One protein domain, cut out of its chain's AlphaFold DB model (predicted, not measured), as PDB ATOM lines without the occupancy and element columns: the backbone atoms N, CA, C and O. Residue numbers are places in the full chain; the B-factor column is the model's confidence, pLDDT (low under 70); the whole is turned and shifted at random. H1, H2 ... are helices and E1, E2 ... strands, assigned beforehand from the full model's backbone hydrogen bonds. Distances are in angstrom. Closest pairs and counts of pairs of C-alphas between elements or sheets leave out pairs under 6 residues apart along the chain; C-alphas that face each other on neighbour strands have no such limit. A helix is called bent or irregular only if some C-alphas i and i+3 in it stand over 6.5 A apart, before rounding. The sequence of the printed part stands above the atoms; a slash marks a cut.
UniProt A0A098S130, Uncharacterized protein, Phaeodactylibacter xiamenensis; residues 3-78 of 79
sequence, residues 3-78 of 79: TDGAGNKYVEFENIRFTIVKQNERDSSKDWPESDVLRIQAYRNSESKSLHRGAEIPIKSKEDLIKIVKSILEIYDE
ATOM      1  N   THR A   3     171.731 122.794  79.581       92.38
ATOM      2  CA  THR A   3     172.146 124.189  79.383       92.38
ATOM      3  C   THR A   3     172.248 124.477  77.893       92.38
ATOM      4  O   THR A   3     172.730 123.628  77.137       92.38
ATOM      5  N   ASP A   4     171.719 125.611  77.438       89.25
ATOM      6  CA  ASP A   4     171.781 125.987  76.024       89.25
ATOM      7  C   ASP A   4     173.104 126.684  75.663       89.25
ATOM      8  O   ASP A   4     173.978 126.879  76.508       89.25
ATOM      9  N   GLY A   5     173.269 127.044  74.388       86.88
ATOM     10  CA  GLY A   5     174.478 127.727  73.917       86.88
ATOM     11  C   GLY A   5     174.686 129.126  74.511       86.88
ATOM     12  O   GLY A   5     175.773 129.672  74.366       86.88
ATOM     13  N   ALA A   6     173.672 129.691  75.174       88.06
ATOM     14  CA  ALA A   6     173.734 130.977  75.861       88.06
ATOM     15  C   ALA A   6     173.936 130.832  77.382       88.06
ATOM     16  O   ALA A   6     174.020 131.839  78.068       88.06
ATOM     17  N   GLY A   7     174.038 129.608  77.915       91.12
ATOM     18  CA  GLY A   7     174.216 129.371  79.352       91.12
ATOM     19  C   GLY A   7     172.912 129.220  80.142       91.12
ATOM     20  O   GLY A   7     172.952 128.982  81.352       91.12
ATOM     21  N   ASN A   8     171.753 129.262  79.478       93.44
ATOM     22  CA  ASN A   8     170.457 129.198  80.144       93.44
ATOM     23  C   ASN A   8     170.057 127.767  80.487       93.44
ATOM     24  O   ASN A   8     170.195 126.844  79.678       93.44
ATOM     25  N   LYS A   9     169.493 127.589  81.685       93.44
ATOM     26  CA  LYS A   9     168.961 126.296  82.130       93.44
ATOM     27  C   LYS A   9     167.633 126.012  81.447       93.44
ATOM     28  O   LYS A   9     166.727 126.849  81.469       93.44
ATOM     29  N   TYR A  10     167.495 124.797  80.929       95.50
ATOM     30  CA  TYR A  10     166.250 124.341  80.330       95.50
ATOM     31  C   TYR A  10     165.915 122.886  80.665       95.50
ATOM     32  O   TYR A  10     166.764 122.085  81.082       95.50
ATOM     33  N   VAL A  11     164.640 122.565  80.466       95.06
ATOM     34  CA  VAL A  11     164.090 121.208  80.465       95.06
ATOM     35  C   VAL A  11     163.288 120.998  79.183       95.06
ATOM     36  O   VAL A  11     162.734 121.948  78.629       95.06
ATOM     37  N   GLU A  12     163.249 119.761  78.705       92.56
ATOM     38  CA  GLU A  12     162.473 119.366  77.529       92.56
ATOM     39  C   GLU A  12     161.425 118.340  77.936       92.56
ATOM     40  O   GLU A  12     161.684 117.470  78.768       92.56
ATOM     41  N   PHE A  13     160.242 118.477  77.354       89.69
ATOM     42  CA  PHE A  13     159.129 117.554  77.485       89.69
ATOM     43  C   PHE A  13     158.487 117.424  76.106       89.69
ATOM     44  O   PHE A  13     157.955 118.403  75.578       89.69
ATOM     45  N   GLU A  14     158.583 116.237  75.507       90.25
ATOM     46  CA  GLU A  14     158.191 115.996  74.115       90.25
ATOM     47  C   GLU A  14     158.863 117.001  73.157       90.25
ATOM     48  O   GLU A  14     160.086 117.146  73.143       90.25
ATOM     49  N   ASN A  15     158.079 117.728  72.361       91.56
ATOM     50  CA  ASN A  15     158.559 118.752  71.441       91.56
ATOM     51  C   ASN A  15     158.617 120.160  72.064       91.56
ATOM     52  O   ASN A  15     158.809 121.135  71.331       91.56
ATOM     53  N   ILE A  16     158.429 120.291  73.381       92.94
ATOM     54  CA  ILE A  16     158.432 121.566  74.102       92.94
ATOM     55  C   ILE A  16     159.703 121.707  74.935       92.94
ATOM     56  O   ILE A  16     160.082 120.816  75.694       92.94
ATOM     57  N   ARG A  17     160.332 122.879  74.857       94.19
ATOM     58  CA  ARG A  17     161.408 123.302  75.753       94.19
ATOM     59  C   ARG A  17     160.943 124.441  76.645       94.19
ATOM     60  O   ARG A  17     160.449 125.454  76.152       94.19
ATOM     61  N   PHE A  18     161.187 124.286  77.940       95.88
ATOM     62  CA  PHE A  18     161.029 125.330  78.946       95.88
ATOM     63  C   PHE A  18     162.409 125.828  79.363       95.88
ATOM     64  O   PHE A  18     163.213 125.054  79.884       95.88
ATOM     65  N   THR A  19     162.673 127.113  79.163       96.69
ATOM     66  CA  THR A  19     163.944 127.758  79.504       96.69
ATOM     67  C   THR A  19     163.684 128.923  80.448       96.69
ATOM     68  O   THR A  19     162.813 129.750  80.182       96.69
ATOM     69  N   ILE A  20     164.463 129.025  81.526       95.69
ATOM     70  CA  ILE A  20     164.528 130.257  82.317       95.69
ATOM     71  C   ILE A  20     165.642 131.112  81.735       95.69
ATOM     72  O   ILE A  20     166.793 130.682  81.757       95.69
ATOM     73  N   VAL A  21     165.292 132.296  81.236       95.38
ATOM     74  CA  VAL A  21     166.264 133.276  80.739       95.38
ATOM     75  C   VAL A  21     166.386 134.410  81.734       95.38
ATOM     76  O   VAL A  21     165.379 135.026  82.090       95.38
ATOM     77  N   LYS A  22     167.608 134.663  82.201       93.75
ATOM     78  CA  LYS A  22     167.869 135.678  83.221       93.75
ATOM     79  C   LYS A  22     167.875 137.082  82.635       93.75
ATOM     80  O   LYS A  22     168.358 137.280  81.526       93.75
ATOM     81  N   GLN A  23     167.367 138.056  83.388       93.75
ATOM     82  CA  GLN A  23     167.298 139.463  82.982       93.75
ATOM     83  C   GLN A  23     168.655 139.989  82.496       93.75
ATOM     84  O   GLN A  23     168.732 140.655  81.472       93.75
ATOM     85  N   ASN A  24     169.733 139.670  83.213       91.38
ATOM     86  CA  ASN A  24     171.089 140.113  82.881       91.38
ATOM     87  C   ASN A  24     171.644 139.510  81.576       91.38
ATOM     88  O   ASN A  24     172.678 139.962  81.099       91.38
ATOM     89  N   GLU A  25     170.974 138.508  81.010       88.06
ATOM     90  CA  GLU A  25     171.287 137.914  79.708       88.06
ATOM     91  C   GLU A  25     170.343 138.410  78.599       88.06
ATOM     92  O   GLU A  25     170.440 137.970  77.450       88.06
ATOM     93  N   ARG A  26     169.404 139.314  78.920       87.75
ATOM     94  CA  ARG A  26     168.470 139.881  77.947       87.75
ATOM     95  C   ARG A  26     169.064 141.108  77.271       87.75
ATOM     96  O   ARG A  26     169.635 141.991  77.902       87.75
ATOM     97  N   ASP A  27     168.864 141.165  75.963       89.44
ATOM     98  CA  ASP A  27     169.124 142.357  75.168       89.44
ATOM     99  C   ASP A  27     168.019 143.396  75.426       89.44
ATOM    100  O   ASP A  27     166.837 143.044  75.513       89.44
ATOM    101  N   SER A  28     168.389 144.673  75.534       90.62
ATOM    102  CA  SER A  28     167.456 145.776  75.799       90.62
ATOM    103  C   SER A  28     166.422 145.992  74.688       90.62
ATOM    104  O   SER A  28     165.398 146.625  74.924       90.62
ATOM    105  N   SER A  29     166.662 145.448  73.492       92.25
ATOM    106  CA  SER A  29     165.733 145.464  72.358       92.25
ATOM    107  C   SER A  29     164.648 144.382  72.411       92.25
ATOM    108  O   SER A  29     163.768 144.358  71.548       92.25
ATOM    109  N   LYS A  30     164.704 143.453  73.373       90.06
ATOM    110  CA  LYS A  30     163.708 142.383  73.527       90.06
ATOM    111  C   LYS A  30     162.511 142.854  74.341       90.06
ATOM    112  O   LYS A  30     162.635 143.732  75.188       90.06
ATOM    113  N   ASP A  31     161.371 142.195  74.144       89.31
ATOM    114  CA  ASP A  31     160.216 142.349  75.033       89.31
ATOM    115  C   ASP A  31     160.610 141.996  76.473       89.31
ATOM    116  O   ASP A  31     161.434 141.111  76.684       89.31
ATOM    117  N   TRP A  32     160.036 142.657  77.478       90.81
ATOM    118  CA  TRP A  32     160.355 142.397  78.894       90.81
ATOM    119  C   TRP A  32     161.869 142.429  79.215       90.81
ATOM    120  O   TRP A  32     162.396 141.480  79.803       90.81
ATOM    121  N   PRO A  33     162.611 143.480  78.825       91.62
ATOM    122  CA  PRO A  33     164.062 143.519  79.023       91.62
ATOM    123  C   PRO A  33     164.447 143.628  80.510       91.62
ATOM    124  O   PRO A  33     165.567 143.310  80.891       91.62
ATOM    125  N   GLU A  34     163.506 144.040  81.366       92.12
ATOM    126  CA  GLU A  34     163.722 144.272  82.797       92.12
ATOM    127  C   GLU A  34     163.307 143.103  83.708       92.12
ATOM    128  O   GLU A  34     163.208 143.272  84.921       92.12
ATOM    129  N   SER A  35     163.045 141.910  83.164       93.75
ATOM    130  CA  SER A  35     162.678 140.741  83.976       93.75
ATOM    131  C   SER A  35     163.339 139.454  83.502       93.75
ATOM    132  O   SER A  35     163.627 139.291  82.317       93.75
ATOM    133  N   ASP A  36     163.489 138.492  84.415       95.44
ATOM    134  CA  ASP A  36     163.643 137.093  84.016       95.44
ATOM    135  C   ASP A  36     162.414 136.679  83.186       95.44
ATOM    136  O   ASP A  36     161.328 137.241  83.340       95.44
ATOM    137  N   VAL A  37     162.553 135.690  82.304       96.38
ATOM    138  CA  VAL A  37     161.404 135.139  81.571       96.38
ATOM    139  C   VAL A  37     161.376 133.618  81.615       96.38
ATOM    140  O   VAL A  37     162.415 132.954  81.572       96.38
ATOM    141  N   LEU A  38     160.164 133.068  81.632       97.12
ATOM    142  CA  LEU A  38     159.900 131.683  81.278       97.12
ATOM    143  C   LEU A  38     159.663 131.662  79.775       97.12
ATOM    144  O   LEU A  38     158.626 132.118  79.293       97.12
ATOM    145  N   ARG A  39     160.633 131.142  79.034       96.38
ATOM    146  CA  ARG A  39     160.508 130.920  77.599       96.38
ATOM    147  C   ARG A  39     159.991 129.506  77.356       96.38
ATOM    148  O   ARG A  39     160.588 128.540  77.825       96.38
ATOM    149  N   ILE A  40     158.920 129.396  76.581       96.69
ATOM    150  CA  ILE A  40     158.324 128.133  76.141       96.69
ATOM    151  C   ILE A  40     158.473 128.066  74.626       96.69
ATOM    152  O   ILE A  40     157.988 128.947  73.918       96.69
ATOM    153  N   GLN A  41     159.162 127.050  74.114       95.69
ATOM    154  CA  GLN A  41     159.403 126.880  72.680       95.69
ATOM    155  C   GLN A  41     158.918 125.512  72.227       95.69
ATOM    156  O   GLN A  41     159.363 124.501  72.752       95.69
ATOM    157  N   ALA A  42     158.037 125.495  71.231       95.00
ATOM    158  CA  ALA A  42     157.601 124.290  70.548       95.00
ATOM    159  C   ALA A  42     158.420 124.089  69.274       95.00
ATOM    160  O   ALA A  42     158.503 124.992  68.432       95.00
ATOM    161  N   TYR A  43     158.983 122.900  69.104       92.81
ATOM    162  CA  TYR A  43     159.701 122.493  67.900       92.81
ATOM    163  C   TYR A  43     158.804 121.642  66.995       92.81
ATOM    164  O   TYR A  43     157.842 121.020  67.451       92.81
ATOM    165  N   ARG A  44     159.081 121.660  65.685       88.69
ATOM    166  CA  ARG A  44     158.243 120.971  64.682       88.69
ATOM    167  C   ARG A  44     158.321 119.448  64.770       88.69
ATOM    168  O   ARG A  44     157.368 118.778  64.396       88.69
ATOM    169  N   ASN A  45     159.448 118.910  65.213       78.56
ATOM    170  CA  ASN A  45     159.672 117.480  65.374       78.56
ATOM    171  C   ASN A  45     160.743 117.241  66.449       78.56
ATOM    172  O   ASN A  45     161.494 118.145  66.810       78.56
ATOM    173  N   SER A  46     160.799 116.016  66.965       67.50
ATOM    174  CA  SER A  46     161.792 115.588  67.960       67.50
ATOM    175  C   SER A  46     163.216 115.520  67.389       67.50
ATOM    176  O   SER A  46     164.185 115.629  68.136       67.50
ATOM    177  N   GLU A  47     163.354 115.378  66.068       70.94
ATOM    178  CA  GLU A  47     164.644 115.216  65.384       70.94
ATOM    179  C   GLU A  47     165.259 116.534  64.880       70.94
ATOM    180  O   GLU A  47     166.469 116.616  64.669       70.94
ATOM    181  N   SER A  48     164.461 117.591  64.690       68.19
ATOM    182  CA  SER A  48     164.926 118.900  64.223       68.19
ATOM    183  C   SER A  48     164.481 120.014  65.167       68.19
ATOM    184  O   SER A  48     163.308 120.247  65.448       68.19
ATOM    185  N   LYS A  49     165.462 120.808  65.602       72.50
ATOM    186  CA  LYS A  49     165.270 121.966  66.491       72.50
ATOM    187  C   LYS A  49     164.677 123.184  65.772       72.50
ATOM    188  O   LYS A  49     164.871 124.321  66.202       72.50
ATOM    189  N   SER A  50     163.984 122.974  64.653       86.31
ATOM    190  CA  SER A  50     163.309 124.054  63.940       86.31
ATOM    191  C   SER A  50     162.126 124.557  64.767       86.31
ATOM    192  O   SER A  50     161.194 123.814  65.087       86.31
ATOM    193  N   LEU A  51     162.185 125.834  65.153       90.00
ATOM    194  CA  LEU A  51     161.146 126.464  65.958       90.00
ATOM    195  C   LEU A  51     159.822 126.467  65.183       90.00
ATOM    196  O   LEU A  51     159.745 126.934  64.044       90.00
ATOM    197  N   HIS A  52     158.771 125.948  65.808       92.88
ATOM    198  CA  HIS A  52     157.408 126.084  65.320       92.88
ATOM    199  C   HIS A  52     156.780 127.364  65.875       92.88
ATOM    200  O   HIS A  52     156.379 128.247  65.116       92.88
ATOM    201  N   ARG A  53     156.735 127.469  67.207       94.62
ATOM    202  CA  ARG A  53     156.176 128.600  67.956       94.62
ATOM    203  C   ARG A  53     156.947 128.796  69.253       94.62
ATOM    204  O   ARG A  53     157.517 127.849  69.785       94.62
ATOM    205  N   GLY A  54     156.943 130.019  69.767       94.81
ATOM    206  CA  GLY A  54     157.489 130.322  71.080       94.81
ATOM    207  C   GLY A  54     156.684 131.411  71.771       94.81
ATOM    208  O   GLY A  54     156.063 132.236  71.103       94.81
ATOM    209  N   ALA A  55     156.707 131.388  73.096       95.75
ATOM    210  CA  ALA A  55     156.150 132.417  73.957       95.75
ATOM    211  C   ALA A  55     157.130 132.706  75.099       95.75
ATOM    212  O   ALA A  55     157.899 131.833  75.510       95.75
ATOM    213  N   GLU A  56     157.094 133.932  75.612       96.31
ATOM    214  CA  GLU A  56     157.833 134.334  76.805       96.31
ATOM    215  C   GLU A  56     156.861 134.930  77.819       96.31
ATOM    216  O   GLU A  56     155.988 135.722  77.462       96.31
ATOM    217  N   ILE A  57     157.018 134.535  79.080       96.50
ATOM    218  CA  ILE A  57     156.242 135.050  80.205       96.50
ATOM    219  C   ILE A  57     157.225 135.720  81.169       96.50
ATOM    220  O   ILE A  57     158.136 135.034  81.643       96.50
ATOM    221  N   PRO A  58     157.090 137.023  81.467       96.19
ATOM    222  CA  PRO A  58     157.949 137.688  82.439       96.19
ATOM    223  C   PRO A  58     157.742 137.104  83.838       96.19
ATOM    224  O   PRO A  58     156.614 136.869  84.269       96.19
ATOM    225  N   ILE A  59     158.843 136.892  84.552       95.94
ATOM    226  CA  ILE A  59     158.881 136.362  85.910       95.94
ATOM    227  C   ILE A  59     159.654 137.351  86.780       95.94
ATOM    228  O   ILE A  59     160.808 137.668  86.494       95.94
ATOM    229  N   LYS A  60     159.040 137.833  87.859       92.88
ATOM    230  CA  LYS A  60     159.695 138.731  88.824       92.88
ATOM    231  C   LYS A  60     160.144 137.987  90.073       92.88
ATOM    232  O   LYS A  60     161.043 138.436  90.777       92.88
ATOM    233  N   SER A  61     159.502 136.859  90.358       93.81
ATOM    234  CA  SER A  61     159.682 136.107  91.591       93.81
ATOM    235  C   SER A  61     159.453 134.609  91.382       93.81
ATOM    236  O   SER A  61     158.908 134.171  90.368       93.81
ATOM    237  N   LYS A  62     159.851 133.788  92.355       92.56
ATOM    238  CA  LYS A  62     159.573 132.345  92.309       92.56
ATOM    239  C   LYS A  62     158.066 132.072  92.402       92.56
ATOM    240  O   LYS A  62     157.575 131.090  91.848       92.56
ATOM    241  N   GLU A  63     157.344 132.947  93.085       96.38
ATOM    242  CA  GLU A  63     155.903 132.898  93.293       96.38
ATOM    243  C   GLU A  63     155.139 132.977  91.965       96.38
ATOM    244  O   GLU A  63     154.138 132.278  91.802       96.38
ATOM    245  N   ASP A  64     155.646 133.727  90.980       95.50
ATOM    246  CA  ASP A  64     155.046 133.800  89.640       95.50
ATOM    247  C   ASP A  64     155.081 132.438  88.930       95.50
ATOM    248  O   ASP A  64     154.085 132.016  88.344       95.50
ATOM    249  N   LEU A  65     156.193 131.696  89.033       94.69
ATOM    250  CA  LEU A  65     156.299 130.341  88.472       94.69
ATOM    251  C   LEU A  65     155.320 129.376  89.140       94.69
ATOM    252  O   LEU A  65     154.671 128.583  88.459       94.69
ATOM    253  N   ILE A  66     155.194 129.454  90.468       95.69
ATOM    254  CA  ILE A  66     154.228 128.643  91.216       95.69
ATOM    255  C   ILE A  66     152.809 128.956  90.735       95.69
ATOM    256  O   ILE A  66     152.024 128.035  90.526       95.69
ATOM    257  N   LYS A  67     152.485 130.237  90.527       96.50
ATOM    258  CA  LYS A  67     151.180 130.663  90.021       96.50
ATOM    259  C   LYS A  67     150.908 130.130  88.614       96.50
ATOM    260  O   LYS A  67     149.828 129.606  88.390       96.50
ATOM    261  N   ILE A  68     151.884 130.191  87.703       94.88
ATOM    262  CA  ILE A  68     151.751 129.635  86.344       94.88
ATOM    263  C   ILE A  68     151.424 128.139  86.402       94.88
ATOM    264  O   ILE A  68     150.475 127.696  85.763       94.88
ATOM    265  N   VAL A  69     152.178 127.365  87.192       93.81
ATOM    266  CA  VAL A  69     151.940 125.918  87.329       93.81
ATOM    267  C   VAL A  69     150.562 125.644  87.928       93.81
ATOM    268  O   VAL A  69     149.838 124.807  87.400       93.81
ATOM    269  N   LYS A  70     150.172 126.370  88.984       95.06
ATOM    270  CA  LYS A  70     148.836 126.247  89.580       95.06
ATOM    271  C   LYS A  70     147.733 126.529  88.567       95.06
ATOM    272  O   LYS A  70     146.845 125.705  88.439       95.06
ATOM    273  N   SER A  71     147.827 127.614  87.801       94.56
ATOM    274  CA  SER A  71     146.814 127.949  86.797       94.56
ATOM    275  C   SER A  71     146.716 126.912  85.678       94.56
ATOM    276  O   SER A  71     145.625 126.658  85.182       94.56
ATOM    277  N   ILE A  72     147.825 126.271  85.290       93.19
ATOM    278  CA  ILE A  72     147.782 125.146  84.340       93.19
ATOM    279  C   ILE A  72     147.030 123.953  84.951       93.19
ATOM    280  O   ILE A  72     146.213 123.342  84.268       93.19
ATOM    281  N   LEU A  73     147.290 123.635  86.222       94.12
ATOM    282  CA  LEU A  73     146.612 122.543  86.929       94.12
ATOM    283  C   LEU A  73     145.121 122.832  87.153       94.12
ATOM    284  O   LEU A  73     144.309 121.942  86.945       94.12
ATOM    285  N   GLU A  74     144.757 124.067  87.502       94.19
ATOM    286  CA  GLU A  74     143.361 124.517  87.641       94.19
ATOM    287  C   GLU A  74     142.578 124.330  86.332       94.19
ATOM    288  O   GLU A  74     141.451 123.847  86.353       94.19
ATOM    289  N   ILE A  75     143.191 124.645  85.181       93.81
ATOM    290  CA  ILE A  75     142.573 124.416  83.864       93.81
ATOM    291  C   ILE A  75     142.421 122.918  83.571       93.81
ATOM    292  O   ILE A  75     141.450 122.521  82.934       93.81
ATOM    293  N   TYR A  76     143.393 122.099  83.977       90.81
ATOM    294  CA  TYR A  76     143.390 120.667  83.682       90.81
ATOM    295  C   TYR A  76     142.358 119.892  84.511       90.81
ATOM    296  O   TYR A  76     141.702 119.007  83.967       90.81
ATOM    297  N   ASP A  77     142.222 120.213  85.800       78.06
ATOM    298  CA  ASP A  77     141.365 119.466  86.731       78.06
ATOM    299  C   ASP A  77     139.935 120.031  86.874       78.06
ATOM    300  O   ASP A  77     139.142 119.436  87.597       78.06
ATOM    301  N   GLU A  78     139.584 121.151  86.223       58.84
ATOM    302  CA  GLU A  78     138.323 121.887  86.475       58.84
ATOM    303  C   GLU A  78     138.017 122.054  87.987       58.84
ATOM    304  O   GLU A  78     136.895 121.809  88.435       58.84
TER     305      GLU A  78
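AT A GLANCE: This is residues 3 to 78 of the 79 residues of an uncharacterized protein of Phaeodactylibacter xiamenensis (UniProt A0A098S130). A single, twisted sheet of four strands makes the body, and one long helix, H1, leaves it after the end of E4; residues 69 to 78, of which 69 to 77 belong to H1, stick out as a free arm. H1 only grazes the sheet, with its residues 64 to 68, and a long loop, residues 22 to 35, joins E2 to E3. The printed part has 76 residues with four named strands and one named helix, in the order E1, E2, E3, E4, H1; the sheet runs E1, E2, E3, E4, all antiparallel. The class is mixed, helices and strands, and the whole is only just compact, close to loose, with a radius of gyration of the C-alphas of 13.4 A and spans of 39 by 34 by 19 A.

HOW THE PARTS SIT: The strands E1, residues 9 to 13, E2, residues 16 to 21, E3, residues 36 to 43, and E4, residues 51 to 59, form a meander, each strand the antiparallel neighbour of the one before. E1 and E2 are a hairpin at 165 degrees between their directions, with N 11 and O 18 within hydrogen-bond range at 2.9 A. E2 and E3 are a hairpin at 158 degrees, with N 19 and O 39 at 2.9 A. E3 and E4 are a hairpin at 163 degrees, with N 40 and O 55 at 2.9 A. The edge strands E1 and E4 are apart. H1, residues 62 to 77, follows E4; their closest C-alphas, those of Ile 59 and Leu 65, are 7.0 A apart. In H1 every O i to N i+4 pair is within hydrogen-bond range.

IN THESE COORDINATES: E1 begins at C-alpha 9, at (168.961, 126.296, 82.130), and is 14.0 A long from first to last C-alpha. E2 is 15.6 A long and E3 22.1 A. E4, the longest strand by residues, is 22.4 A long and ends at C-alpha 59, at (158.881, 136.362, 85.910). H1 is 23.0 A long, is not bent, and ends at C-alpha 77, at (141.365, 119.466, 86.731).

THE WHOLE: The two C-alphas farthest apart are those of Ser 28 and Glu 78, at 39.2 A. Without residues 69 to 78 the body of 66 residues spans 33 by 27 by 20 A. The printed part has no cut. The link from E2 to E3 is long, with 14 residues; that from E3 to E4 is short, and those from E1 to E2 and from E4 to H1 are tight. The mean pLDDT of the printed part is 91.1, and residues 46, 48 and 78 are under 70.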